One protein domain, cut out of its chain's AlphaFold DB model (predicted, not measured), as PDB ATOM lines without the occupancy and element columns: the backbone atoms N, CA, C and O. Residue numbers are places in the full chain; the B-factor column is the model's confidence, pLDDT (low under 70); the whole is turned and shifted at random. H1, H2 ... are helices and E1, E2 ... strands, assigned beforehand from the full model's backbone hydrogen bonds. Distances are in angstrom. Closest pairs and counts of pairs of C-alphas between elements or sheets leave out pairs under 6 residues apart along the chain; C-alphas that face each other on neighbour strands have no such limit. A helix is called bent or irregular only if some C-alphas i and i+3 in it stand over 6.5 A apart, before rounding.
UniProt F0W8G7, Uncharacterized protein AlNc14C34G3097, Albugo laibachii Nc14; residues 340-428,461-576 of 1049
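What this domain is: This is residues 340 to 428 and 461 to 576 of the 1049 residues of the protein "Uncharacterized protein AlNc14C34G3097" of Albugo laibachii Nc14 (UniProt F0W8G7). One long helix, H6, runs through the middle of a compact helical body. On one side of it lies the hairpin of H4 and H5, crossed by H3; on the other side H8, H9 and H10 join H6 in a four-helix bundle, up and down, each helix running against the one before it. A small antiparallel sheet of E1 and E2 lies by the last residues of H6, with H7 packed on it. The 205 printed residues hold ten named helices and two named strands, in the order H1 to H6, E1, H7, E2, H8 to H10, and the class is mostly helix. The radius of gyration of the C-alphas is 16.8 A, compact, and the spans are 47 by 41 by 38 A.

How they stand to each other: H1, residues 348 to 351, only just touches H7, residues 508 to 513, with 3 pairs of C-alphas within 8 A, the closest His 348 and Glu 513 at 4.7 A. H2, residues 356 to 359, only just touches H4, residues 391 to 406, also with 3 pairs, the closest Ile 358 and Val 396 at 6.7 A. H3, residues 363 to 379, touches H4 with residues 363 to 370 alone, at a steep tilt of 53 degrees, closest at C-alphas 366 and 396, 6.4 A. H4 and H5, residues 410 to 421, form a helical hairpin at 10 degrees, closest at C-alphas 401 and 413, 5.3 A. H6, residues 466 to 488, touches H4 with residues 468 to 475 alone, closest at C-alphas 468 and 391, 6.5 A. Strands E1, residues 489 to 493, and E2, residues 516 to 520, are antiparallel at 154 degrees, with N 490 and O 519 at 2.8 A, within hydrogen-bond range. H8, residues 535 to 548, touches H6 at C-alphas 548 and 473, 5.1 A. H9, residues 551 to 561, and H10, residues 564 to 575, form a helical hairpin, closest at C-alphas 558 and 567, 5.8 A. Every O i to N i+4 pair is within hydrogen-bond range in H3, H4, H5, H7 and H9; H6 has 16 of 19, H8 8 of 10 and H10 7 of 8, while H1 and H2 are too short for one.

Where its parts are: C-alpha 348 of H1 is at (26.918, -3.271, -94.913) and C-alpha 575 of H10 at (32.628, 24.703, -98.689). H6 is 31.3 A long, H3 24.3 A and H4 22.6 A. H6 and H8 are irregular: C-alphas 484 and 487 are 9.6 A apart, 544 and 547 8.2 A.

The domain as a whole: The C-alphas farthest apart, Ser 382 and Phe 501, are 51.5 A apart. Residues 429 to 460 are not printed; C-alphas 428 and 461 are 20.1 A apart across the cut. The links H3 to H4, E1 to H7 and E2 to H8 are long. The mean pLDDT of the printed part is 73.2; 65 residues are under 70, among them 377 to 389, 493 to 507 and 521 to 531.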
ATOM      1  N   GLN A 340      34.412 -18.341 -89.190       48.44
ATOM      2  CA  GLN A 340      35.213 -17.254 -88.619       48.44
ATOM      3  C   GLN A 340      34.791 -15.884 -89.185       48.44
ATOM      4  O   GLN A 340      34.723 -14.914 -88.442       48.44
ATOM      5  N   ARG A 341      34.422 -15.782 -90.471       51.25
ATOM      6  CA  ARG A 341      34.161 -14.485 -91.134       51.25
ATOM      7  C   ARG A 341      32.795 -13.870 -90.887       51.25
ATOM      8  O   ARG A 341      32.706 -12.648 -90.819       51.25
ATOM      9  N   SER A 342      31.754 -14.683 -90.722       47.78
ATOM     10  CA  SER A 342      30.422 -14.175 -90.360       47.78
ATOM     11  C   SER A 342      30.389 -13.531 -88.967       47.78
ATOM     12  O   SER A 342      29.476 -12.763 -88.683       47.78
ATOM     13  N   GLY A 343      31.405 -13.788 -88.129       50.34
ATOM     14  CA  GLY A 343      31.622 -13.105 -86.852       50.34
ATOM     15  C   GLY A 343      32.659 -11.969 -86.867       50.34
ATOM     16  O   GLY A 343      32.702 -11.217 -85.898       50.34
ATOM     17  N   LEU A 344      33.480 -11.834 -87.922       58.62
ATOM     18  CA  LEU A 344      34.632 -10.909 -87.965       58.62
ATOM     19  C   LEU A 344      34.457  -9.700 -88.897       58.62
ATOM     20  O   LEU A 344      35.181  -8.727 -88.729       58.62
ATOM     21  N   ILE A 345      33.547  -9.744 -89.877       66.62
ATOM     22  CA  ILE A 345      33.297  -8.615 -90.793       66.62
ATOM     23  C   ILE A 345      31.960  -7.962 -90.453       66.62
ATOM     24  O   ILE A 345      30.906  -8.594 -90.553       66.62
ATOM     25  N   GLY A 346      32.000  -6.686 -90.071       69.62
ATOM     26  CA  GLY A 346      30.826  -5.905 -89.690       69.62
ATOM     27  C   GLY A 346      30.195  -5.092 -90.830       69.62
ATOM     28  O   GLY A 346      30.756  -4.923 -91.912       69.62
ATOM     29  N   GLY A 347      29.009  -4.534 -90.558       74.75
ATOM     30  CA  GLY A 347      28.390  -3.477 -91.373       74.75
ATOM     31  C   GLY A 347      27.729  -3.934 -92.677       74.75
ATOM     32  O   GLY A 347      27.386  -5.098 -92.863       74.75
ATOM     33  N   HIS A 348      27.499  -2.995 -93.595       77.00
ATOM     34  CA  HIS A 348      26.918  -3.271 -94.913       77.00
ATOM     35  C   HIS A 348      27.837  -4.106 -95.812       77.00
ATOM     36  O   HIS A 348      27.329  -4.797 -96.697       77.00
ATOM     37  N   ILE A 349      29.152  -4.112 -95.565       76.38
ATOM     38  CA  ILE A 349      30.110  -4.942 -96.310       76.38
ATOM     39  C   ILE A 349      29.787  -6.433 -96.164       76.38
ATOM     40  O   ILE A 349      29.838  -7.154 -97.160       76.38
ATOM     41  N   SER A 350      29.363  -6.887 -94.979       72.06
ATOM     42  CA  SER A 350      28.975  -8.291 -94.762       72.06
ATOM     43  C   SER A 350      27.683  -8.684 -95.490       72.06
ATOM     44  O   SER A 350      27.464  -9.857 -95.782       72.06
ATOM     45  N   LYS A 351      26.840  -7.700 -95.831       71.94
ATOM     46  CA  LYS A 351      25.537  -7.883 -96.498       71.94
ATOM     47  C   LYS A 351      25.574  -7.550 -97.995       71.94
ATOM     48  O   LYS A 351      24.556  -7.681 -98.674       71.94
ATOM     49  N   SER A 352      26.714  -7.096 -98.519       73.88
ATOM     50  CA  SER A 352      26.840  -6.638 -99.902       73.88
ATOM     51  C   SER A 352      27.065  -7.797-100.876       73.88
ATOM     52  O   SER A 352      28.101  -8.462-100.857       73.88
ATOM     53  N   HIS A 353      26.132  -7.975-101.816       68.31
ATOM     54  CA  HIS A 353      26.233  -8.966-102.900       68.31
ATOM     55  C   HIS A 353      27.461  -8.775-103.806       68.31
ATOM     56  O   HIS A 353      27.920  -9.712-104.455       68.31
ATOM     57  N   GLU A 354      28.005  -7.557-103.866       68.25
ATOM     58  CA  GLU A 354      29.193  -7.232-104.665       68.25
ATOM     59  C   GLU A 354      30.494  -7.743-104.034       68.25
ATOM     60  O   GLU A 354      31.495  -7.918-104.733       68.25
ATOM     61  N   VAL A 355      30.470  -7.981-102.720       70.44
ATOM     62  CA  VAL A 355      31.617  -8.397-101.909       70.44
ATOM     63  C   VAL A 355      31.508  -9.875-101.514       70.44
ATOM     64  O   VAL A 355      32.522 -10.520-101.277       70.44
ATOM     65  N   GLU A 356      30.309 -10.459-101.575       69.25
ATOM     66  CA  GLU A 356      30.004 -11.867-101.275       69.25
ATOM     67  C   GLU A 356      30.999 -12.867-101.905       69.25
ATOM     68  O   GLU A 356      31.485 -13.771-101.232       69.25
ATOM     69  N   ARG A 357      31.401 -12.662-103.169       68.62
ATOM     70  CA  ARG A 357      32.383 -13.528-103.865       68.62
ATOM     71  C   ARG A 357      33.820 -13.393-103.353       68.62
ATOM     72  O   ARG A 357      34.627 -14.302-103.527       68.62
ATOM     73  N   ILE A 358      34.161 -12.245-102.776       70.56
ATOM     74  CA  ILE A 358      35.468 -11.981-102.163       70.56
ATOM     75  C   ILE A 358      35.498 -12.626-100.775       70.56
ATOM     76  O   ILE A 358      36.479 -13.277-100.426       70.56
ATOM     77  N   LEU A 359      34.387 -12.544-100.036       67.56
ATOM     78  CA  LEU A 359      34.231 -13.140 -98.704       67.56
ATOM     79  C   LEU A 359      34.364 -14.669 -98.695       67.56
ATOM     80  O   LEU A 359      34.716 -15.232 -97.662       67.56
ATOM     81  N   THR A 360      34.149 -15.344 -99.830       67.06
ATOM     82  CA  THR A 360      34.313 -16.803 -99.967       67.06
ATOM     83  C   THR A 360      35.760 -17.272-100.218       67.06
ATOM     84  O   THR A 360      36.004 -18.474-100.246       67.06
ATOM     85  N   ARG A 361      36.735 -16.367-100.427       70.00
ATOM     86  CA  ARG A 361      38.143 -16.686-100.798       70.00
ATOM     87  C   ARG A 361      39.104 -16.597 -99.610       70.00
ATOM     88  O   ARG A 361      38.821 -15.832 -98.701       70.00
ATOM     89  N   GLY A 362      40.223 -17.329 -99.563       67.38
ATOM     90  CA  GLY A 362      41.135 -17.366 -98.392       67.38
ATOM     91  C   GLY A 362      41.797 -16.012 -98.047       67.38
ATOM     92  O   GLY A 362      42.039 -15.222 -98.949       67.38
ATOM     93  N   ILE A 363      42.105 -15.724 -96.768       72.94
ATOM     94  CA  ILE A 363      42.743 -14.440 -96.360       72.94
ATOM     95  C   ILE A 363      44.118 -14.303 -97.025       72.94
ATOM     96  O   ILE A 363      44.420 -13.268 -97.614       72.94
ATOM     97  N   ASP A 364      44.900 -15.384 -97.017       73.50
ATOM     98  CA  ASP A 364      46.220 -15.440 -97.654       73.50
ATOM     99  C   ASP A 364      46.139 -15.189 -99.165       73.50
ATOM    100  O   ASP A 364      47.008 -14.534 -99.739       73.50
ATOM    101  N   GLU A 365      45.069 -15.659 -99.815       77.38
ATOM    102  CA  GLU A 365      44.830 -15.429-101.242       77.38
ATOM    103  C   GLU A 365      44.518 -13.956-101.530       77.38
ATOM    104  O   GLU A 365      45.024 -13.397-102.502       77.38
ATOM    105  N   LEU A 366      43.700 -13.325-100.682       77.94
ATOM    106  CA  LEU A 366      43.340 -11.909-100.789       77.94
ATOM    107  C   LEU A 366      44.552 -11.003-100.539       77.94
ATOM    108  O   LEU A 366      44.783 -10.051-101.288       77.94
ATOM    109  N   HIS A 367      45.356 -11.322 -99.523       79.25
ATOM    110  CA  HIS A 367      46.588 -10.598 -99.225       79.25
ATOM    111  C   HIS A 367      47.618 -10.761-100.356       79.25
ATOM    112  O   HIS A 367      48.197  -9.776-100.819       79.25
ATOM    113  N   ALA A 368      47.805 -11.981-100.874       77.44
ATOM    114  CA  ALA A 368      48.699 -12.240-102.003       77.44
ATOM    115  C   ALA A 368      48.268 -11.497-103.279       77.44
ATOM    116  O   ALA A 368      49.120 -10.967-103.991       77.44
ATOM    117  N   GLU A 369      46.962 -11.411-103.556       79.25
ATOM    118  CA  GLU A 369      46.420 -10.644-104.684       79.25
ATOM    119  C   GLU A 369      46.754  -9.151-104.571       79.25
ATOM    120  O   GLU A 369      47.235  -8.547-105.535       79.25
ATOM    121  N   LEU A 370      46.566  -8.564-103.388       79.19
ATOM    122  CA  LEU A 370      46.866  -7.156-103.143       79.19
ATOM    123  C   LEU A 370      48.368  -6.853-103.264       79.19
ATOM    124  O   LEU A 370      48.759  -5.888-103.924       79.19
ATOM    125  N   VAL A 371      49.220  -7.696-102.674       80.75
ATOM    126  CA  VAL A 371      50.682  -7.542-102.747       80.75
ATOM    127  C   VAL A 371      51.183  -7.723-104.181       80.75
ATOM    128  O   VAL A 371      52.045  -6.962-104.628       80.75
ATOM    129  N   ALA A 372      50.629  -8.674-104.938       77.00
ATOM    130  CA  ALA A 372      50.975  -8.872-106.343       77.00
ATOM    131  C   ALA A 372      50.584  -7.658-107.204       77.00
ATOM    132  O   ALA A 372      51.370  -7.224-108.055       77.00
ATOM    133  N   ALA A 373      49.414  -7.064-106.951       72.69
ATOM    134  CA  ALA A 373      48.988  -5.834-107.611       72.69
ATOM    135  C   ALA A 373      49.925  -4.652-107.296       72.69
ATOM    136  O   ALA A 373      50.381  -3.963-108.214       72.69
ATOM    137  N   ALA A 374      50.287  -4.467-106.023       75.19
ATOM    138  CA  ALA A 374      51.207  -3.419-105.580       75.19
ATOM    139  C   ALA A 374      52.623  -3.587-106.164       75.19
ATOM    140  O   ALA A 374      53.229  -2.630-106.652       75.19
ATOM    141  N   ALA A 375      53.160  -4.812-106.161       76.00
ATOM    142  CA  ALA A 375      54.475  -5.122-106.726       76.00
ATOM    143  C   ALA A 375      54.528  -4.838-108.233       76.00
ATOM    144  O   ALA A 375      55.507  -4.285-108.741       76.00
ATOM    145  N   SER A 376      53.448  -5.146-108.948       70.00
ATOM    146  CA  SER A 376      53.356  -4.832-110.366       70.00
ATOM    147  C   SER A 376      53.290  -3.342-110.641       70.00
ATOM    148  O   SER A 376      54.040  -2.871-111.498       70.00
ATOM    149  N   ALA A 377      52.492  -2.591-109.879       68.44
ATOM    150  CA  ALA A 377      52.425  -1.137-109.994       68.44
ATOM    151  C   ALA A 377      53.804  -0.481-109.782       68.44
ATOM    152  O   ALA A 377      54.199   0.386-110.559       68.44
ATOM    153  N   LYS A 378      54.593  -0.969-108.811       68.19
ATOM    154  CA  LYS A 378      55.978  -0.514-108.573       68.19
ATOM    155  C   LYS A 378      56.938  -0.881-109.713       68.19
ATOM    156  O   LYS A 378      57.779  -0.073-110.093       68.19
ATOM    157  N   SER A 379      56.818  -2.090-110.266       63.72
ATOM    158  CA  SER A 379      57.696  -2.579-111.345       63.72
ATOM    159  C   SER A 379      57.436  -1.922-112.707       63.72
ATOM    160  O   SER A 379      58.317  -1.886-113.564       63.72
ATOM    161  N   SER A 380      56.232  -1.384-112.906       57.44
ATOM    162  CA  SER A 380      55.750  -0.852-114.181       57.44
ATOM    163  C   SER A 380      55.755   0.677-114.237       57.44
ATOM    164  O   SER A 380      54.902   1.266-114.891       57.44
ATOM    165  N   GLY A 381      56.758   1.328-113.631       51.44
ATOM    166  CA  GLY A 381      56.932   2.794-113.582       51.44
ATOM    167  C   GLY A 381      56.979   3.554-114.928       51.44
ATOM    168  O   GLY A 381      57.224   4.756-114.933       51.44
ATOM    169  N   SER A 382      56.745   2.882-116.063       43.31
ATOM    170  CA  SER A 382      56.594   3.435-117.418       43.31
ATOM    171  C   SER A 382      55.196   3.241-118.040       43.31
ATOM    172  O   SER A 382      54.946   3.727-119.144       43.31
ATOM    173  N   VAL A 383      54.269   2.554-117.363       48.97
ATOM    174  CA  VAL A 383      52.856   2.402-117.756       48.97
ATOM    175  C   VAL A 383      52.044   3.423-116.953       48.97
ATOM    176  O   VAL A 383      52.335   3.595-115.770       48.97
ATOM    177  N   PRO A 384      51.058   4.134-117.540       49.66
ATOM    178  CA  PRO A 384      50.312   5.158-116.818       49.66
ATOM    179  C   PRO A 384      49.649   4.538-115.588       49.66
ATOM    180  O   PRO A 384      48.698   3.759-115.704       49.66
ATOM    181  N   ILE A 385      50.181   4.883-114.414       53.44
ATOM    182  CA  ILE A 385      49.567   4.613-113.119       53.44
ATOM    183  C   ILE A 385      48.117   5.084-113.228       53.44
ATOM    184  O   ILE A 385      47.853   6.191-113.709       53.44
ATOM    185  N   ARG A 386      47.164   4.216-112.874       58.09
ATOM    186  CA  ARG A 386      45.748   4.553-113.024       58.09
ATOM    187  C   ARG A 386      45.446   5.797-112.187       58.09
ATOM    188  O   ARG A 386      45.875   5.895-111.041       58.09
ATOM    189  N   ILE A 387      44.662   6.710-112.756       57.50
ATOM    190  CA  ILE A 387      44.117   7.872-112.030       57.50
ATOM    191  C   ILE A 387      43.183   7.386-110.900       57.50
ATOM    192  O   ILE A 387      43.040   8.050-109.880       57.50
ATOM    193  N   TRP A 388      42.595   6.191-111.068       62.97
ATOM    194  CA  TRP A 388      41.613   5.594-110.165       62.97
ATOM    195  C   TRP A 388      41.950   4.141-109.797       62.97
ATOM    196  O   TRP A 388      42.379   3.382-110.677       62.97
ATOM    197  N   PRO A 389      41.717   3.714-108.543       66.25
ATOM    198  CA  PRO A 389      41.923   2.329-108.134       66.25
ATOM    199  C   PRO A 389      40.926   1.384-108.829       66.25
ATOM    200  O   PRO A 389      39.830   1.779-109.225       66.25
ATOM    201  N   ALA A 390      41.309   0.115-109.008       73.06
ATOM    202  CA  ALA A 390      40.403  -0.908-109.536       73.06
ATOM    203  C   ALA A 390      39.326  -1.251-108.494       73.06
ATOM    204  O   ALA A 390      39.658  -1.401-107.316       73.06
ATOM    205  N   SER A 391      38.068  -1.426-108.910       73.88
ATOM    206  CA  SER A 391      36.969  -1.774-107.993       73.88
ATOM    207  C   SER A 391      37.227  -3.093-107.258       73.88
ATOM    208  O   SER A 391      37.111  -3.132-106.037       73.88
ATOM    209  N   GLY A 392      37.683  -4.137-107.963       74.62
ATOM    210  CA  GLY A 392      38.035  -5.432-107.364       74.62
ATOM    211  C   GLY A 392      39.085  -5.311-106.253       74.62
ATOM    212  O   GLY A 392      38.823  -5.688-105.114       74.62
ATOM    213  N   ILE A 393      40.226  -4.678-106.546       77.56
ATOM    214  CA  ILE A 393      41.320  -4.480-105.575       77.56
ATOM    215  C   ILE A 393      40.868  -3.592-104.400       77.56
ATOM    216  O   ILE A 393      41.249  -3.833-103.258       77.56
ATOM    217  N   THR A 394      40.017  -2.592-104.652       82.00
ATOM    218  CA  THR A 394      39.461  -1.723-103.599       82.00
ATOM    219  C   THR A 394      38.559  -2.501-102.644       82.00
ATOM    220  O   THR A 394      38.659  -2.329-101.433       82.00
ATOM    221  N   ARG A 395      37.717  -3.402-103.163       83.69
ATOM    222  CA  ARG A 395      36.860  -4.270-102.341       83.69
ATOM    223  C   ARG A 395      37.674  -5.295-101.554       83.69
ATOM    224  O   ARG A 395      37.376  -5.513-100.384       83.69
ATOM    225  N   VAL A 396      38.717  -5.872-102.158       82.69
ATOM    226  CA  VAL A 396      39.671  -6.764-101.468       82.69
ATOM    227  C   VAL A 396      40.351  -6.029-100.310       82.69
ATOM    228  O   VAL A 396      40.327  -6.518 -99.182       82.69
ATOM    229  N   CYS A 397      40.875  -4.825-100.559       86.19
ATOM    230  CA  CYS A 397      41.474  -3.979 -99.527       86.19
ATOM    231  C   CYS A 397      40.470  -3.649 -98.412       86.19
ATOM    232  O   CYS A 397      40.800  -3.798 -97.243       86.19
ATOM    233  N   ALA A 398      39.236  -3.263 -98.752       85.88
ATOM    234  CA  ALA A 398      38.196  -2.952 -97.769       85.88
ATOM    235  C   ALA A 398      37.841  -4.147 -96.870       85.88
ATOM    236  O   ALA A 398      37.676  -3.961 -95.667       85.88
ATOM    237  N   CYS A 399      37.775  -5.366 -97.419       83.81
ATOM    238  CA  CYS A 399      37.527  -6.579 -96.633       83.81
ATOM    239  C   CYS A 399      38.667  -6.873 -95.658       83.81
ATOM    240  O   CYS A 399      38.411  -7.110 -94.482       83.81
ATOM    241  N   LEU A 400      39.915  -6.825 -96.137       83.44
ATOM    242  CA  LEU A 400      41.098  -7.051 -95.302       83.44
ATOM    243  C   LEU A 400      41.202  -5.993 -94.195       83.44
ATOM    244  O   LEU A 400      41.391  -6.333 -93.034       83.44
ATOM    245  N   THR A 401      41.000  -4.715 -94.532       86.19
ATOM    246  CA  THR A 401      40.975  -3.621 -93.554       86.19
ATOM    247  C   THR A 401      39.869  -3.807 -92.514       86.19
ATOM    248  O   THR A 401      40.122  -3.588 -91.337       86.19
ATOM    249  N   ASN A 402      38.662  -4.219 -92.912       85.88
ATOM    250  CA  ASN A 402      37.564  -4.464 -91.974       85.88
ATOM    251  C   ASN A 402      37.926  -5.565 -90.966       85.88
ATOM    252  O   ASN A 402      37.813  -5.345 -89.763       85.88
ATOM    253  N   MET A 403      38.459  -6.690 -91.453       82.25
ATOM    254  CA  MET A 403      38.898  -7.803 -90.607       82.25
ATOM    255  C   MET A 403      39.983  -7.387 -89.610       82.25
ATOM    256  O   MET A 403      39.799  -7.547 -88.407       82.25
ATOM    257  N   TYR A 404      41.080  -6.793 -90.088       82.81
ATOM    258  CA  TYR A 404      42.191  -6.412 -89.214       82.81
ATOM    259  C   TYR A 404      41.812  -5.307 -88.215       82.81
ATOM    260  O   TYR A 404      42.317  -5.294 -87.096       82.81
ATOM    261  N   LEU A 405      40.872  -4.413 -88.557       82.25
ATOM    262  CA  LEU A 405      40.330  -3.440 -87.598       82.25
ATOM    263  C   LEU A 405      39.504  -4.107 -86.487       82.25
ATOM    264  O   LEU A 405      39.582  -3.666 -85.342       82.25
ATOM    265  N   HIS A 406      38.734  -5.157 -86.790       79.69
ATOM    266  CA  HIS A 406      38.026  -5.943 -85.771       79.69
ATOM    267  C   HIS A 406      38.988  -6.726 -84.863       79.69
ATOM    268  O   HIS A 406      38.700  -6.899 -83.680       79.69
ATOM    269  N   GLU A 407      40.138  -7.145 -85.393       78.81
ATOM    270  CA  GLU A 407      41.219  -7.806 -84.647       78.81
ATOM    271  C   GLU A 407      42.141  -6.816 -83.907       78.81
ATOM    272  O   GLU A 407      42.988  -7.235 -83.124       78.81
ATOM    273  N   SER A 408      41.950  -5.504 -84.098       77.69
ATOM    274  CA  SER A 408      42.819  -4.433 -83.575       77.69
ATOM    275  C   SER A 408      44.288  -4.522 -84.030       77.69
ATOM    276  O   SER A 408      45.176  -3.984 -83.369       77.69
ATOM    277  N   ASP A 409      44.555  -5.149 -85.183       82.31
ATOM    278  CA  ASP A 409      45.887  -5.227 -85.795       82.31
ATOM    279  C   ASP A 409      46.131  -4.025 -86.726       82.31
ATOM    280  O   ASP A 409      45.926  -4.060 -87.944       82.31
ATOM    281  N   PHE A 410      46.551  -2.908 -86.133       83.56
ATOM    282  CA  PHE A 410      46.781  -1.649 -86.850       83.56
ATOM    283  C   PHE A 410      47.979  -1.690 -87.809       83.56
ATOM    284  O   PHE A 410      48.007  -0.936 -88.790       83.56
ATOM    285  N   ASP A 411      48.951  -2.568 -87.564       83.69
ATOM    286  CA  ASP A 411      50.112  -2.726 -88.436       83.69
ATOM    287  C   ASP A 411      49.700  -3.371 -89.752       83.69
ATOM    288  O   ASP A 411      50.020  -2.838 -90.819       83.69
ATOM    289  N   GLN A 412      48.923  -4.454 -89.712       83.56
ATOM    290  CA  GLN A 412      48.418  -5.082 -90.933       83.56
ATOM    291  C   GLN A 412      47.479  -4.157 -91.710       83.56
ATOM    292  O   GLN A 412      47.580  -4.074 -92.938       83.56
ATOM    293  N   VAL A 413      46.636  -3.371 -91.026       84.38
ATOM    294  CA  VAL A 413      45.803  -2.359 -91.698       84.38
ATOM    295  C   VAL A 413      46.664  -1.350 -92.464       84.38
ATOM    296  O   VAL A 413      46.371  -1.050 -93.626       84.38
ATOM    297  N   ASN A 414      47.742  -0.849 -91.854       85.56
ATOM    298  CA  ASN A 414      48.665   0.074 -92.514       85.56
ATOM    299  C   ASN A 414      49.320  -0.560 -93.751       85.56
ATOM    300  O   ASN A 414      49.299   0.050 -94.819       85.56
ATOM    301  N   HIS A 415      49.844  -1.784 -93.640       86.25
ATOM    302  CA  HIS A 415      50.504  -2.473 -94.756       86.25
ATOM    303  C   HIS A 415      49.553  -2.712 -95.940       86.25
ATOM    304  O   HIS A 415      49.919  -2.475 -97.095       86.25
ATOM    305  N   VAL A 416      48.317  -3.128 -95.657       87.50
ATOM    306  CA  VAL A 416      47.273  -3.369 -96.660       87.50
ATOM    307  C   VAL A 416      46.903  -2.075 -97.389       87.50
ATOM    308  O   VAL A 416      46.905  -2.035 -98.623       87.50
ATOM    309  N   ILE A 417      46.639  -0.986 -96.660       87.00
ATOM    310  CA  ILE A 417      46.245   0.275 -97.300       87.00
ATOM    311  C   ILE A 417      47.430   0.919 -98.037       87.00
ATOM    312  O   ILE A 417      47.238   1.454 -99.128       87.00
ATOM    313  N   GLU A 418      48.663   0.823 -97.527       86.56
ATOM    314  CA  GLU A 418      49.860   1.289 -98.246       86.56
ATOM    315  C   GLU A 418      50.056   0.545 -99.570       86.56
ATOM    316  O   GLU A 418      50.307   1.174-100.603       86.56
ATOM    317  N   ALA A 419      49.892  -0.781 -99.576       82.88
ATOM    318  CA  ALA A 419      49.940  -1.574-100.800       82.88
ATOM    319  C   ALA A 419      48.870  -1.110-101.803       82.88
ATOM    320  O   ALA A 419      49.170  -0.890-102.981       82.88
ATOM    321  N   TRP A 420      47.646  -0.859-101.337       86.50
ATOM    322  CA  TRP A 420      46.569  -0.332-102.173       86.50
ATOM    323  C   TRP A 420      46.853   1.083-102.711       86.50
ATOM    324  O   TRP A 420      46.670   1.325-103.905       86.50
ATOM    325  N   LEU A 421      47.374   2.001-101.888       83.62
ATOM    326  CA  LEU A 421      47.746   3.361-102.303       83.62
ATOM    327  C   LEU A 421      48.842   3.363-103.376       83.62
ATOM    328  O   LEU A 421      48.846   4.232-104.239       83.62
ATOM    329  N   THR A 422      49.743   2.373-103.394       79.56
ATOM    330  CA  THR A 422      50.757   2.271-104.466       79.56
ATOM    331  C   THR A 422      50.171   1.913-105.835       79.56
ATOM    332  O   THR A 422      50.853   2.060-106.849       79.56
ATOM    333  N   CYS A 423      48.910   1.476-105.891       73.25
ATOM    334  CA  CYS A 423      48.248   1.071-107.128       73.25
ATOM    335  C   CYS A 423      47.662   2.250-107.933       73.25
ATOM    336  O   CYS A 423      47.271   2.049-109.086       73.25
ATOM    337  N   PHE A 424      47.575   3.461-107.365       71.38
ATOM    338  CA  PHE A 424      47.021   4.641-108.044       71.38
ATOM    339  C   PHE A 424      47.656   5.948-107.549       71.38
ATOM    340  O   PHE A 424      48.142   6.032-106.429       71.38
ATOM    341  N   ILE A 425      47.642   6.992-108.381       64.19
ATOM    342  CA  ILE A 425      48.054   8.347-107.984       64.19
ATOM    343  C   ILE A 425      46.945   9.315-108.414       64.19
ATOM    344  O   ILE A 425      46.692   9.434-109.615       64.19
ATOM    345  N   PRO A 426      46.302  10.043-107.482       60.12
ATOM    346  CA  PRO A 426      45.199  10.942-107.821       60.12
ATOM    347  C   PRO A 426      45.617  12.174-108.636       60.12
ATOM    348  O   PRO A 426      44.787  12.768-109.319       60.12
ATOM    349  N   GLN A 427      46.888  12.593-108.558       54.28
ATOM    350  CA  GLN A 427      47.378  13.807-109.215       54.28
ATOM    351  C   GLN A 427      48.250  13.510-110.441       54.28
ATOM    352  O   GLN A 427      49.440  13.221-110.322       54.28
ATOM    353  N   SER A 428      47.706  13.724-111.639       40.78
ATOM    354  CA  SER A 428      48.504  13.959-112.845       40.78
ATOM    355  C   SER A 428      48.731  15.465-113.041       40.78
ATOM    356  O   SER A 428      48.039  16.103-113.829       40.78
ATOM    357  N   GLY A 461      38.243  -4.871-114.415       49.44
ATOM    358  CA  GLY A 461      38.702  -3.518-114.759       49.44
ATOM    359  C   GLY A 461      37.541  -2.535-114.994       49.44
ATOM    360  O   GLY A 461      37.595  -1.743-115.935       49.44
ATOM    361  N   LEU A 462      36.470  -2.651-114.207       55.19
ATOM    362  CA  LEU A 462      35.302  -1.790-114.227       55.19
ATOM    363  C   LEU A 462      35.624  -0.477-113.497       55.19
ATOM    364  O   LEU A 462      36.408  -0.471-112.542       55.19
ATOM    365  N   PRO A 463      35.049   0.650-113.949       61.81
ATOM    366  CA  PRO A 463      35.114   1.895-113.196       61.81
ATOM    367  C   PRO A 463      34.443   1.717-111.826       61.81
ATOM    368  O   PRO A 463      33.508   0.929-111.691       61.81
ATOM    369  N   LEU A 464      34.913   2.469-110.830       66.50
ATOM    370  CA  LEU A 464      34.354   2.476-109.475       66.50
ATOM    371  C   LEU A 464      32.846   2.762-109.508       66.50
ATOM    372  O   LEU A 464      32.412   3.787-110.051       66.50
ATOM    373  N   ALA A 465      32.050   1.874-108.912       69.31
ATOM    374  CA  ALA A 465      30.632   2.110-108.673       69.31
ATOM    375  C   ALA A 465      30.437   3.182-107.585       69.31
ATOM    376  O   ALA A 465      31.353   3.500-106.830       69.31
ATOM    377  N   ARG A 466      29.224   3.744-107.467       68.25
ATOM    378  CA  ARG A 466      28.907   4.732-106.411       68.25
ATOM    379  C   ARG A 466      29.184   4.197-104.998       68.25
ATOM    380  O   ARG A 466      29.643   4.966-104.165       68.25
ATOM    381  N   SER A 467      28.950   2.907-104.762       72.94
ATOM    382  CA  SER A 467      29.287   2.189-103.523       72.94
ATOM    383  C   SER A 467      30.798   2.101-103.288       72.94
ATOM    384  O   SER A 467      31.263   2.308-102.171       72.94
ATOM    385  N   ASP A 468      31.583   1.873-104.344       77.31
ATOM    386  CA  ASP A 468      33.041   1.754-104.244       77.31
ATOM    387  C   ASP A 468      33.698   3.078-103.822       77.31
ATOM    388  O   ASP A 468      34.705   3.064-103.123       77.31
ATOM    389  N   TRP A 469      33.118   4.233-104.171       80.62
ATOM    390  CA  TRP A 469      33.610   5.539-103.706       80.62
ATOM    391  C   TRP A 469      33.461   5.742-102.199       80.62
ATOM    392  O   TRP A 469      34.299   6.403-101.583       80.62
ATOM    393  N   THR A 470      32.425   5.158-101.596       81.81
ATOM    394  CA  THR A 470      32.258   5.136-100.140       81.81
ATOM    395  C   THR A 470      33.381   4.326 -99.494       81.81
ATOM    396  O   THR A 470      33.986   4.787 -98.528       81.81
ATOM    397  N   LEU A 471      33.742   3.178-100.083       83.50
ATOM    398  CA  LEU A 471      34.863   2.348 -99.626       83.50
ATOM    399  C   LEU A 471      36.213   3.057 -99.794       83.50
ATOM    400  O   LEU A 471      37.013   3.067 -98.866       83.50
ATOM    401  N   VAL A 472      36.444   3.719-100.934       85.25
ATOM    402  CA  VAL A 472      37.633   4.565-101.161       85.25
ATOM    403  C   VAL A 472      37.753   5.622-100.061       85.25
ATOM    404  O   VAL A 472      38.837   5.811 -99.506       85.25
ATOM    405  N   ARG A 473      36.639   6.276 -99.702       86.62
ATOM    406  CA  ARG A 473      36.613   7.275 -98.629       86.62
ATOM    407  C   ARG A 473      36.937   6.675 -97.268       86.62
ATOM    408  O   ARG A 473      37.716   7.270 -96.526       86.62
ATOM    409  N   ILE A 474      36.394   5.505 -96.949       86.19
ATOM    410  CA  ILE A 474      36.692   4.790 -95.702       86.19
ATOM    411  C   ILE A 474      38.171   4.413 -95.636       86.19
ATOM    412  O   ILE A 474      38.813   4.709 -94.636       86.19
ATOM    413  N   LEU A 475      38.737   3.831 -96.697       88.44
ATOM    414  CA  LEU A 475      40.139   3.400 -96.740       88.44
ATOM    415  C   LEU A 475      41.109   4.576 -96.580       88.44
ATOM    416  O   LEU A 475      42.005   4.537 -95.738       88.44
ATOM    417  N   ILE A 476      40.896   5.658 -97.336       88.62
ATOM    418  CA  ILE A 476      41.735   6.864 -97.263       88.62
ATOM    419  C   ILE A 476      41.616   7.530 -95.891       88.62
ATOM    420  O   ILE A 476      42.624   7.951 -95.325       88.62
ATOM    421  N   THR A 477      40.404   7.592 -95.331       87.94
ATOM    422  CA  THR A 477      40.188   8.144 -93.988       87.94
ATOM    423  C   THR A 477      40.844   7.256 -92.930       87.94
ATOM    424  O   THR A 477      41.561   7.772 -92.088       87.94
ATOM    425  N   THR A 478      40.705   5.931 -93.005       86.94
ATOM    426  CA  THR A 478      41.336   4.977 -92.070       86.94
ATOM    427  C   THR A 478      42.852   5.149 -92.048       86.94
ATOM    428  O   THR A 478      43.447   5.268 -90.981       86.94
ATOM    429  N   TYR A 479      43.476   5.248 -93.223       88.06
ATOM    430  CA  TYR A 479      44.915   5.478 -93.327       88.06
ATOM    431  C   TYR A 479      45.344   6.828 -92.744       88.06
ATOM    432  O   TYR A 479      46.334   6.907 -92.019       88.06
ATOM    433  N   PHE A 480      44.572   7.886 -93.011       87.69
ATOM    434  CA  PHE A 480      44.801   9.195 -92.406       87.69
ATOM    435  C   PHE A 480      44.738   9.129 -90.874       87.69
ATOM    436  O   PHE A 480      45.642   9.633 -90.213       87.69
ATOM    437  N   ILE A 481      43.716   8.480 -90.306       86.50
ATOM    438  CA  ILE A 481      43.555   8.329 -88.853       86.50
ATOM    439  C   ILE A 481      44.755   7.566 -88.269       86.50
ATOM    440  O   ILE A 481      45.395   8.058 -87.344       86.50
ATOM    441  N   LEU A 482      45.112   6.411 -88.837       85.00
ATOM    442  CA  LEU A 482      46.202   5.570 -88.329       85.00
ATOM    443  C   LEU A 482      47.550   6.287 -88.342       85.00
ATOM    444  O   LEU A 482      48.283   6.242 -87.360       85.00
ATOM    445  N   LYS A 483      47.876   7.006 -89.419       84.69
ATOM    446  CA  LYS A 483      49.159   7.717 -89.511       84.69
ATOM    447  C   LYS A 483      49.211   8.995 -88.677       84.69
ATOM    448  O   LYS A 483      50.292   9.406 -88.254       84.69
ATOM    449  N   THR A 484      48.067   9.633 -88.428       80.62
ATOM    450  CA  THR A 484      48.009  10.858 -87.617       80.62
ATOM    451  C   THR A 484      47.898  10.583 -86.123       80.62
ATOM    452  O   THR A 484      48.496  11.337 -85.356       80.62
ATOM    453  N   LEU A 485      47.183   9.535 -85.702       76.19
ATOM    454  CA  LEU A 485      46.910   9.213 -84.295       76.19
ATOM    455  C   LEU A 485      47.705   8.008 -83.767       76.19
ATOM    456  O   LEU A 485      48.011   7.962 -82.576       76.19
ATOM    457  N   GLY A 486      48.089   7.057 -84.623       76.12
ATOM    458  CA  GLY A 486      48.742   5.812 -84.204       76.12
ATOM    459  C   GLY A 486      47.861   5.013 -83.239       76.12
ATOM    460  O   GLY A 486      46.679   4.802 -83.499       76.12
ATOM    461  N   ASN A 487      48.425   4.636 -82.088       68.44
ATOM    462  CA  ASN A 487      47.789   3.768 -81.086       68.44
ATOM    463  C   ASN A 487      46.652   4.437 -80.280       68.44
ATOM    464  O   ASN A 487      46.049   3.797 -79.427       68.44
ATOM    465  N   MET A 488      46.334   5.710 -80.535       69.69
ATOM    466  CA  MET A 488      45.275   6.457 -79.831       69.69
ATOM    467  C   MET A 488      43.850   6.118 -80.316       69.69
ATOM    468  O   MET A 488      42.897   6.833 -80.009       69.69
ATOM    469  N   ILE A 489      43.682   5.057 -81.107       77.88
ATOM    470  CA  ILE A 489      42.404   4.671 -81.711       77.88
ATOM    471  C   ILE A 489      41.861   3.444 -80.981       77.88
ATOM    472  O   ILE A 489      42.504   2.399 -80.945       77.88
ATOM    473  N   ARG A 490      40.640   3.544 -80.452       73.56
ATOM    474  CA  ARG A 490      39.882   2.405 -79.924       73.56
ATOM    475  C   ARG A 490      38.739   2.051 -80.859       73.56
ATOM    476  O   ARG A 490      37.830   2.851 -81.089       73.56
ATOM    477  N   VAL A 491      38.764   0.825 -81.364       76.50
ATOM    478  CA  VAL A 491      37.753   0.293 -82.279       76.50
ATOM    479  C   VAL A 491      36.751  -0.543 -81.483       76.50
ATOM    480  O   VAL A 491      37.132  -1.470 -80.778       76.50
ATOM    481  N   HIS A 492      35.462  -0.215 -81.580       74.25
ATOM    482  CA  HIS A 492      34.385  -0.983 -80.951       74.25
ATOM    483  C   HIS A 492      33.511  -1.625 -82.032       74.25
ATOM    484  O   HIS A 492      32.995  -0.931 -82.910       74.25
ATOM    485  N   SER A 493      33.311  -2.942 -81.951       68.12
ATOM    486  CA  SER A 493      32.378  -3.658 -82.828       68.12
ATOM    487  C   SER A 493      30.931  -3.344 -82.441       68.12
ATOM    488  O   SER A 493      30.564  -3.412 -81.265       68.12
ATOM    489  N   THR A 494      30.096  -2.990 -83.417       64.81
ATOM    490  CA  THR A 494      28.665  -2.744 -83.187       64.81
ATOM    491  C   THR A 494      27.853  -4.011 -83.465       64.81
ATOM    492  O   THR A 494      27.962  -4.612 -84.530       64.81
ATOM    493  N   LYS A 495      27.023  -4.445 -82.502       58.12
ATOM    494  CA  LYS A 495      26.095  -5.575 -82.708       58.12
ATOM    495  C   LYS A 495      24.989  -5.177 -83.699       58.12
ATOM    496  O   LYS A 495      24.543  -4.029 -83.702       58.12
ATOM    497  N   GLU A 496      24.505  -6.143 -84.489       50.38
ATOM    498  CA  GLU A 496      23.635  -5.996 -85.679       50.38
ATOM    499  C   GLU A 496      22.291  -5.238 -85.501       50.38
ATOM    500  O   GLU A 496      21.560  -5.042 -86.476       50.38
ATOM    501  N   HIS A 497      21.956  -4.761 -84.297       43.47
ATOM    502  CA  HIS A 497      20.698  -4.069 -83.975       43.47
ATOM    503  C   HIS A 497      20.834  -2.561 -83.688       43.47
ATOM    504  O   HIS A 497      19.846  -1.911 -83.354       43.47
ATOM    505  N   ALA A 498      22.008  -1.952 -83.884       46.91
ATOM    506  CA  ALA A 498      22.228  -0.518 -83.634       46.91
ATOM    507  C   ALA A 498      21.633   0.440 -84.700       46.91
ATOM    508  O   ALA A 498      22.079   1.581 -84.837       46.91
ATOM    509  N   THR A 499      20.631   0.006 -85.470       45.88
ATOM    510  CA  THR A 499      20.031   0.796 -86.563       45.88
ATOM    511  C   THR A 499      18.965   1.793 -86.104       45.88
ATOM    512  O   THR A 499      18.534   2.608 -86.915       45.88
ATOM    513  N   GLN A 500      18.545   1.774 -84.831       43.44
ATOM    514  CA  GLN A 500      17.419   2.598 -84.357       43.44
ATOM    515  C   GLN A 500      17.781   3.748 -83.397       43.44
ATOM    516  O   GLN A 500      16.941   4.616 -83.201       43.44
ATOM    517  N   PHE A 501      19.010   3.825 -82.861       38.84
ATOM    518  CA  PHE A 501      19.375   4.841 -81.846       38.84
ATOM    519  C   PHE A 501      20.649   5.660 -82.129       38.84
ATOM    520  O   PHE A 501      21.115   6.390 -81.262       38.84
ATOM    521  N   THR A 502      21.238   5.593 -83.326       44.75
ATOM    522  CA  THR A 502      22.469   6.341 -83.657       44.75
ATOM    523  C   THR A 502      22.191   7.540 -84.571       44.75
ATOM    524  O   THR A 502      22.739   7.644 -85.666       44.75
ATOM    525  N   SER A 503      21.319   8.466 -84.154       40.16
ATOM    526  CA  SER A 503      21.032   9.679 -84.941       40.16
ATOM    527  C   SER A 503      22.105  10.775 -84.850       40.16
ATOM    528  O   SER A 503      21.968  11.778 -85.536       40.16
ATOM    529  N   GLU A 504      23.181  10.617 -84.067       50.59
ATOM    530  CA  GLU A 504      23.995  11.782 -83.655       50.59
ATOM    531  C   GLU A 504      25.513  11.698 -83.897       50.59
ATOM    532  O   GLU A 504      26.222  12.662 -83.606       50.59
ATOM    533  N   SER A 505      26.059  10.613 -84.460       57.78
ATOM    534  CA  SER A 505      27.520  10.482 -84.627       57.78
ATOM    535  C   SER A 505      28.009  10.627 -86.072       57.78
ATOM    536  O   SER A 505      27.629   9.854 -86.949       57.78
ATOM    537  N   TRP A 506      28.962  11.534 -86.273       61.12
ATOM    538  CA  TRP A 506      29.828  11.768 -87.450       61.12
ATOM    539  C   TRP A 506      30.463  10.514 -88.051       61.12
ATOM    540  O   TRP A 506      30.770  10.443 -89.241       61.12
ATOM    541  N   ASP A 507      30.605   9.499 -87.208       64.12
ATOM    542  CA  ASP A 507      31.187   8.202 -87.513       64.12
ATOM    543  C   ASP A 507      30.192   7.226 -88.171       64.12
ATOM    544  O   ASP A 507      30.489   6.054 -88.398       64.12
ATOM    545  N   ARG A 508      28.995   7.717 -88.532       71.75
ATOM    546  CA  ARG A 508      27.925   6.958 -89.198       71.75
ATOM    547  C   ARG A 508      28.416   6.202 -90.432       71.75
ATOM    548  O   ARG A 508      27.936   5.105 -90.689       71.75
ATOM    549  N   LEU A 509      29.375   6.765 -91.171       75.94
ATOM    550  CA  LEU A 509      29.996   6.106 -92.321       75.94
ATOM    551  C   LEU A 509      30.660   4.778 -91.915       75.94
ATOM    552  O   LEU A 509      30.407   3.754 -92.540       75.94
ATOM    553  N   PHE A 510      31.463   4.787 -90.850       77.25
ATOM    554  CA  PHE A 510      32.161   3.605 -90.339       77.25
ATOM    555  C   PHE A 510      31.198   2.632 -89.660       77.25
ATOM    556  O   PHE A 510      31.281   1.424 -89.881       77.25
ATOM    557  N   THR A 511      30.223   3.145 -88.909       77.31
ATOM    558  CA  THR A 511      29.230   2.302 -88.234       77.31
ATOM    559  C   THR A 511      28.329   1.570 -89.225       77.31
ATOM    560  O   THR A 511      28.071   0.383 -89.052       77.31
ATOM    561  N   LEU A 512      27.878   2.240 -90.289       78.00
ATOM    562  CA  LEU A 512      27.020   1.622 -91.298       78.00
ATOM    563  C   LEU A 512      27.800   0.699 -92.233       78.00
ATOM    564  O   LEU A 512      27.400  -0.445 -92.423       78.00
ATOM    565  N   GLU A 513      28.897   1.170 -92.827       79.75
ATOM    566  CA  GLU A 513      29.602   0.405 -93.864       79.75
ATOM    567  C   GLU A 513      30.500  -0.679 -93.272       79.75
ATOM    568  O   GLU A 513      30.487  -1.808 -93.760       79.75
ATOM    569  N   MET A 514      31.224  -0.366 -92.192       77.00
ATOM    570  CA  MET A 514      32.197  -1.277 -91.581       77.00
ATOM    571  C   MET A 514      31.670  -1.997 -90.335       77.00
ATOM    572  O   MET A 514      32.279  -2.972 -89.918       77.00
ATOM    573  N   GLY A 515      30.564  -1.549 -89.727       75.25
ATOM    574  CA  GLY A 515      30.068  -2.108 -88.458       75.25
ATOM    575  C   GLY A 515      30.912  -1.712 -87.246       75.25
ATOM    576  O   GLY A 515      30.815  -2.341 -86.189       75.25
ATOM    577  N   LEU A 516      31.731  -0.670 -87.393       78.06
ATOM    578  CA  LEU A 516      32.717  -0.235 -86.411       78.06
ATOM    579  C   LEU A 516      32.382   1.153 -85.873       78.06
ATOM    580  O   LEU A 516      31.925   2.030 -86.607       78.06
ATOM    581  N   ARG A 517      32.653   1.362 -84.586       79.44
ATOM    582  CA  ARG A 517      32.652   2.683 -83.958       79.44
ATOM    583  C   ARG A 517      34.068   3.027 -83.520       79.44
ATOM    584  O   ARG A 517      34.659   2.307 -82.712       79.44
ATOM    585  N   LEU A 518      34.592   4.125 -84.045       75.69
ATOM    586  CA  LEU A 518      35.896   4.662 -83.706       75.69
ATOM    587  C   LEU A 518      35.758   5.579 -82.485       75.69
ATOM    588  O   LEU A 518      34.829   6.381 -82.370       75.69
ATOM    589  N   ARG A 519      36.682   5.439 -81.537       74.81
ATOM    590  CA  ARG A 519      36.897   6.389 -80.443       74.81
ATOM    591  C   ARG A 519      38.361   6.799 -80.431       74.81
ATOM    592  O   ARG A 519      39.233   5.960 -80.647       74.81
ATOM    593  N   PHE A 520      38.611   8.078 -80.185       74.94
ATOM    594  CA  PHE A 520      39.953   8.647 -80.146       74.94
ATOM    595  C   PHE A 520      40.309   8.995 -78.701       74.94
ATOM    596  O   PHE A 520      39.719   9.907 -78.119       74.94
ATOM    597  N   ASP A 521      41.271   8.273 -78.136       66.31
ATOM    598  CA  ASP A 521      41.705   8.441 -76.754       66.31
ATOM    599  C   ASP A 521      43.021   9.221 -76.724       66.31
ATOM    600  O   ASP A 521      44.101   8.679 -76.944       66.31
ATOM    601  N   PHE A 522      42.916  10.519 -76.446       63.47
ATOM    602  CA  PHE A 522      44.061  11.432 -76.350       63.47
ATOM    603  C   PHE A 522      44.670  11.506 -74.935       63.47
ATOM    604  O   PHE A 522      45.689  12.163 -74.750       63.47
ATOM    605  N   ASP A 523      44.077  10.814 -73.954       54.69
ATOM    606  CA  ASP A 523      44.435  10.893 -72.526       54.69
ATOM    607  C   ASP A 523      45.603   9.960 -72.120       54.69
ATOM    608  O   ASP A 523      46.003   9.941 -70.958       54.69
ATOM    609  N   GLN A 524      46.165   9.158 -73.037       47.91
ATOM    610  CA  GLN A 524      47.184   8.157 -72.690       47.91
ATOM    611  C   GLN A 524      48.621   8.639 -72.932       47.91
ATOM    612  O   GLN A 524      49.061   8.816 -74.067       47.91
ATOM    613  N   THR A 525      49.401   8.702 -71.851       44.00
ATOM    614  CA  THR A 525      50.875   8.736 -71.826       44.00
ATOM    615  C   THR A 525      51.484   7.372 -72.191       44.00
ATOM    616  O   THR A 525      52.446   6.925 -71.565       44.00
ATOM    617  N   ALA A 526      50.890   6.643 -73.139       42.56
ATOM    618  CA  ALA A 526      51.451   5.379 -73.599       42.56
ATOM    619  C   ALA A 526      52.724   5.656 -74.423       42.56
ATOM    620  O   ALA A 526      52.766   6.652 -75.156       42.56
ATOM    621  N   PRO A 527      53.769   4.814 -74.321       42.75
ATOM    622  CA  PRO A 527      54.976   4.975 -75.118       42.75
ATOM    623  C   PRO A 527      54.614   4.918 -76.606       42.75
ATOM    624  O   PRO A 527      54.028   3.957 -77.101       42.75
ATOM    625  N   ILE A 528      54.922   6.004 -77.313       52.84
ATOM    626  CA  ILE A 528      54.650   6.160 -78.741       52.84
ATOM    627  C   ILE A 528      55.685   5.319 -79.496       52.84
ATOM    628  O   ILE A 528      56.773   5.797 -79.805       52.84
ATOM    629  N   GLU A 529      55.366   4.059 -79.772       51.66
ATOM    630  CA  GLU A 529      56.251   3.176 -80.545       51.66
ATOM    631  C   GLU A 529      56.199   3.473 -82.058       51.66
ATOM    632  O   GLU A 529      57.158   3.207 -82.782       51.66
ATOM    633  N   GLN A 530      55.123   4.104 -82.549       59.84
ATOM    634  CA  GLN A 530      54.943   4.428 -83.969       59.84
ATOM    635  C   GLN A 530      55.177   5.912 -84.285       59.84
ATOM    636  O   GLN A 530      54.605   6.809 -83.664       59.84
ATOM    637  N   LYS A 531      55.974   6.185 -85.327       68.12
ATOM    638  CA  LYS A 531      56.235   7.545 -85.823       68.12
ATOM    639  C   LYS A 531      54.962   8.157 -86.427       68.12
ATOM    640  O   LYS A 531      54.597   7.847 -87.558       68.12
ATOM    641  N   GLN A 532      54.317   9.049 -85.682       80.06
ATOM    642  CA  GLN A 532      53.146   9.796 -86.145       80.06
ATOM    643  C   GLN A 532      53.526  10.865 -87.190       80.06
ATOM    644  O   GLN A 532      54.627  11.423 -87.143       80.06
ATOM    645  N   TRP A 533      52.609  11.184 -88.111       81.44
ATOM    646  CA  TRP A 533      52.835  12.216 -89.128       81.44
ATOM    647  C   TRP A 533      52.977  13.625 -88.554       81.44
ATOM    648  O   TRP A 533      52.226  14.067 -87.683       81.44
ATOM    649  N   THR A 534      53.911  14.366 -89.141       82.00
ATOM    650  CA  THR A 534      54.088  15.804 -88.933       82.00
ATOM    651  C   THR A 534      53.032  16.622 -89.688       82.00
ATOM    652  O   THR A 534      52.322  16.127 -90.572       82.00
ATOM    653  N   THR A 535      52.935  17.918 -89.372       82.00
ATOM    654  CA  THR A 535      52.026  18.857 -90.060       82.00
ATOM    655  C   THR A 535      52.261  18.913 -91.573       82.00
ATOM    656  O   THR A 535      51.304  19.051 -92.336       82.00
ATOM    657  N   ASP A 536      53.513  18.798 -92.019       81.94
ATOM    658  CA  ASP A 536      53.891  18.884 -93.432       81.94
ATOM    659  C   ASP A 536      53.585  17.589 -94.195       81.94
ATOM    660  O   ASP A 536      53.069  17.644 -95.312       81.94
ATOM    661  N   GLU A 537      53.814  16.426 -93.580       85.00
ATOM    662  CA  GLU A 537      53.411  15.126 -94.139       85.00
ATOM    663  C   GLU A 537      51.889  15.043 -94.279       85.00
ATOM    664  O   GLU A 537      51.374  14.698 -95.345       85.00
ATOM    665  N   THR A 538      51.165  15.475 -93.243       84.81
ATOM    666  CA  THR A 538      49.700  15.542 -93.256       84.81
ATOM    667  C   THR A 538      49.203  16.495 -94.346       84.81
ATOM    668  O   THR A 538      48.284  16.163 -95.094       84.81
ATOM    669  N   ARG A 539      49.844  17.662 -94.512       84.69
ATOM    670  CA  ARG A 539      49.516  18.608 -95.590       84.69
ATOM    671  C   ARG A 539      49.705  17.981 -96.971       84.69
ATOM    672  O   ARG A 539      48.819  18.108 -97.809       84.69
ATOM    673  N   ASN A 540      50.828  17.302 -97.204       84.44
ATOM    674  CA  ASN A 540      51.121  16.636 -98.478       84.44
ATOM    675  C   ASN A 540      50.132  15.503 -98.786       84.44
ATOM    676  O   ASN A 540      49.788  15.260 -99.946       84.44
ATOM    677  N   PHE A 541      49.649  14.817 -97.752       85.81
ATOM    678  CA  PHE A 541      48.611  13.812 -97.912       85.81
ATOM    679  C   PHE A 541      47.264  14.446 -98.278       85.81
ATOM    680  O   PHE A 541      46.642  14.027 -99.251       85.81
ATOM    681  N   VAL A 542      46.837  15.497 -97.569       84.56
ATOM    682  CA  VAL A 542      45.561  16.186 -97.837       84.56
ATOM    683  C   VAL A 542      45.564  16.891 -99.197       84.56
ATOM    684  O   VAL A 542      44.540  16.886 -99.879       84.56
ATOM    685  N   THR A 543      46.695  17.430 -99.668       83.50
ATOM    686  CA  THR A 543      46.772  17.933-101.052       83.50
ATOM    687  C   THR A 543      46.544  16.818-102.071       83.50
ATOM    688  O   THR A 543      45.891  17.047-103.087       83.50
ATOM    689  N   SER A 544      47.064  15.617-101.810       80.69
ATOM    690  CA  SER A 544      47.024  14.490-102.746       80.69
ATOM    691  C   SER A 544      45.690  13.734-102.728       80.69
ATOM    692  O   SER A 544      45.191  13.369-103.789       80.69
ATOM    693  N   TYR A 545      45.103  13.526-101.545       81.44
ATOM    694  CA  TYR A 545      43.952  12.641-101.321       81.44
ATOM    695  C   TYR A 545      42.739  13.323-100.660       81.44
ATOM    696  O   TYR A 545      41.729  12.659-100.435       81.44
ATOM    697  N   GLY A 546      42.800  14.629-100.367       78.88
ATOM    698  CA  GLY A 546      41.778  15.344 -99.586       78.88
ATOM    699  C   GLY A 546      40.354  15.248-100.140       78.88
ATOM    700  O   GLY A 546      39.410  15.092 -99.375       78.88
ATOM    701  N   THR A 547      40.185  15.188-101.465       79.88
ATOM    702  CA  THR A 547      38.866  15.043-102.113       79.88
ATOM    703  C   THR A 547      38.137  13.743-101.765       79.88
ATOM    704  O   THR A 547      36.918  13.657-101.918       79.88
ATOM    705  N   TYR A 548      38.869  12.715-101.336       82.50
ATOM    706  CA  TYR A 548      38.307  11.410-100.985       82.50
ATOM    707  C   TYR A 548      38.215  11.197 -99.486       82.50
ATOM    708  O   TYR A 548      37.695  10.177 -99.063       82.50
ATOM    709  N   LEU A 549      38.723  12.116 -98.682       84.62
ATOM    710  CA  LEU A 549      38.766  11.964 -97.244       84.62
ATOM    711  C   LEU A 549      37.399  12.334 -96.630       84.62
ATOM    712  O   LEU A 549      36.657  13.137 -97.196       84.62
ATOM    713  N   ASN A 550      37.020  11.711 -95.507       86.50
ATOM    714  CA  ASN A 550      35.825  12.111 -94.763       86.50
ATOM    715  C   ASN A 550      36.123  13.413 -93.995       86.50
ATOM    716  O   ASN A 550      36.853  13.363 -92.999       86.50
ATOM    717  N   PRO A 551      35.579  14.562 -94.434       83.38
ATOM    718  CA  PRO A 551      36.016  15.861 -93.943       83.38
ATOM    719  C   PRO A 551      35.761  16.063 -92.450       83.38
ATOM    720  O   PRO A 551      36.584  16.682 -91.787       83.38
ATOM    721  N   GLU A 552      34.681  15.500 -91.905       84.88
ATOM    722  CA  GLU A 552      34.295  15.704 -90.505       84.88
ATOM    723  C   GLU A 552      35.280  15.031 -89.542       84.88
ATOM    724  O   GLU A 552      35.767  15.656 -88.600       84.88
ATOM    725  N   ILE A 553      35.659  13.781 -89.830       84.38
ATOM    726  CA  ILE A 553      36.629  13.037 -89.013       84.38
ATOM    727  C   ILE A 553      38.019  13.669 -89.127       84.38
ATOM    728  O   ILE A 553      38.727  13.798 -88.129       84.38
ATOM    729  N   ALA A 554      38.429  14.112 -90.320       85.94
ATOM    730  CA  ALA A 554      39.715  14.796 -90.424       85.94
ATOM    731  C   ALA A 554      39.714  16.186 -89.802       85.94
ATOM    732  O   ALA A 554      40.756  16.589 -89.288       85.94
ATOM    733  N   ALA A 555      38.588  16.903 -89.813       85.38
ATOM    734  CA  ALA A 555      38.458  18.149 -89.074       85.38
ATOM    735  C   ALA A 555      38.641  17.887 -87.576       85.38
ATOM    736  O   ALA A 555      39.502  18.521 -86.974       85.38
ATOM    737  N   GLU A 556      37.950  16.899 -86.996       84.56
ATOM    738  CA  GLU A 556      38.116  16.522 -85.586       84.56
ATOM    739  C   GLU A 556      39.574  16.172 -85.245       84.56
ATOM    740  O   GLU A 556      40.140  16.694 -84.284       84.56
ATOM    741  N   ILE A 557      40.238  15.363 -86.070       83.06
ATOM    742  CA  ILE A 557      41.641  14.987 -85.848       83.06
ATOM    743  C   ILE A 557      42.574  16.191 -85.966       83.06
ATOM    744  O   ILE A 557      43.470  16.361 -85.137       83.06
ATOM    745  N   CYS A 558      42.366  17.057 -86.961       84.81
ATOM    746  CA  CYS A 558      43.145  18.284 -87.105       84.81
ATOM    747  C   CYS A 558      42.914  19.242 -85.931       84.81
ATOM    748  O   CYS A 558      43.851  19.935 -85.530       84.81
ATOM    749  N   ILE A 559      41.701  19.266 -85.368       84.31
ATOM    750  CA  ILE A 559      41.371  20.043 -84.172       84.31
ATOM    751  C   ILE A 559      42.155  19.515 -82.964       84.31
ATOM    752  O   ILE A 559      42.859  20.269 -82.292       84.31
ATOM    753  N   ARG A 560      42.097  18.205 -82.723       79.31
ATOM    754  CA  ARG A 560      42.749  17.558 -81.576       79.31
ATOM    755  C   ARG A 560      44.275  17.584 -81.653       79.31
ATOM    756  O   ARG A 560      44.935  17.724 -80.631       79.31
ATOM    757  N   ARG A 561      44.848  17.486 -82.857       80.25
ATOM    758  CA  ARG A 561      46.307  17.530 -83.087       80.25
ATOM    759  C   ARG A 561      46.868  18.946 -83.231       80.25
ATOM    760  O   ARG A 561      48.084  19.106 -83.275       80.25
ATOM    761  N   GLY A 562      46.012  19.967 -83.321       78.94
ATOM    762  CA  GLY A 562      46.443  21.359 -83.470       78.94
ATOM    763  C   GLY A 562      47.055  21.665 -84.841       78.94
ATOM    764  O   GLY A 562      48.103  22.304 -84.922       78.94
ATOM    765  N   PHE A 563      46.435  21.210 -85.937       84.31
ATOM    766  CA  PHE A 563      46.914  21.417 -87.315       84.31
ATOM    767  C   PHE A 563      46.101  22.496 -88.068       84.31
ATOM    768  O   PHE A 563      45.345  22.172 -88.989       84.31
ATOM    769  N   PRO A 564      46.261  23.802 -87.762       80.88
ATOM    770  CA  PRO A 564      45.375  24.860 -88.265       80.88
ATOM    771  C   PRO A 564      45.411  25.020 -89.790       80.88
ATOM    772  O   PRO A 564      44.370  25.151 -90.422       80.88
ATOM    773  N   LYS A 565      46.600  24.947 -90.404       82.75
ATOM    774  CA  LYS A 565      46.757  25.095 -91.864       82.75
ATOM    775  C   LYS A 565      46.139  23.939 -92.654       82.75
ATOM    776  O   LYS A 565      45.750  24.123 -93.799       82.75
ATOM    777  N   VAL A 566      46.129  22.735 -92.079       83.75
ATOM    778  CA  VAL A 566      45.531  21.553 -92.720       83.75
ATOM    779  C   VAL A 566      44.013  21.603 -92.569       83.75
ATOM    780  O   VAL A 566      43.304  21.309 -93.526       83.75
ATOM    781  N   LEU A 567      43.529  22.055 -91.407       85.69
ATOM    782  CA  LEU A 567      42.110  22.298 -91.170       85.69
ATOM    783  C   LEU A 567      41.519  23.261 -92.212       85.69
ATOM    784  O   LEU A 567      40.468  22.960 -92.760       85.69
ATOM    785  N   ASP A 568      42.219  24.343 -92.565       84.94
ATOM    786  CA  ASP A 568      41.750  25.287 -93.601       84.94
ATOM    787  C   ASP A 568      41.548  24.626 -94.949       84.94
ATOM    788  O   ASP A 568      40.517  24.800 -95.584       84.94
ATOM    789  N   MET A 569      42.517  23.808 -95.357       83.62
ATOM    790  CA  MET A 569      42.430  23.097 -96.623       83.62
ATOM    791  C   MET A 569      41.234  22.143 -96.659       83.62
ATOM    792  O   MET A 569      40.631  21.974 -97.713       83.62
ATOM    793  N   ILE A 570      40.897  21.519 -95.525       84.56
ATOM    794  CA  ILE A 570      39.725  20.644 -95.409       84.56
ATOM    795  C   ILE A 570      38.441  21.479 -95.459       84.56
ATOM    796  O   ILE A 570      37.533  21.145 -96.216       84.56
ATOM    797  N   LEU A 571      38.367  22.584 -94.711       84.38
ATOM    798  CA  LEU A 571      37.198  23.468 -94.698       84.38
ATOM    799  C   LEU A 571      36.923  24.070 -96.086       84.38
ATOM    800  O   LEU A 571      35.789  24.010 -96.557       84.38
ATOM    801  N   ASP A 572      37.953  24.547 -96.786       83.94
ATOM    802  CA  ASP A 572      37.836  25.086 -98.147       83.94
ATOM    803  C   ASP A 572      37.322  24.026 -99.141       83.94
ATOM    804  O   ASP A 572      36.521  24.319-100.035       83.94
ATOM    805  N   GLN A 573      37.738  22.766 -98.978       80.19
ATOM    806  CA  GLN A 573      37.251  21.646 -99.791       80.19
ATOM    807  C   GLN A 573      35.778  21.314 -99.515       80.19
ATOM    808  O   GLN A 573      35.039  20.980-100.441       80.19
ATOM    809  N   VAL A 574      35.327  21.423 -98.263       78.81
ATOM    810  CA  VAL A 574      33.923  21.178 -97.899       78.81
ATOM    811  C   VAL A 574      33.022  22.282 -98.432       78.81
ATOM    812  O   VAL A 574      31.992  21.991 -99.041       78.81
ATOM    813  N   VAL A 575      33.420  23.541 -98.261       75.06
ATOM    814  CA  VAL A 575      32.628  24.703 -98.689       75.06
ATOM    815  C   VAL A 575      32.545  24.789-100.211       75.06
ATOM    816  O   VAL A 575      31.505  25.149-100.749       75.06
ATOM    817  N   SER A 576      33.594  24.375-100.926       77.31
ATOM    818  CA  SER A 576      33.566  24.286-102.393       77.31
ATOM    819  C   SER A 576      32.747  23.105-102.937       77.31
ATOM    820  O   SER A 576      32.530  23.017-104.149       77.31
TER     821      SER A 576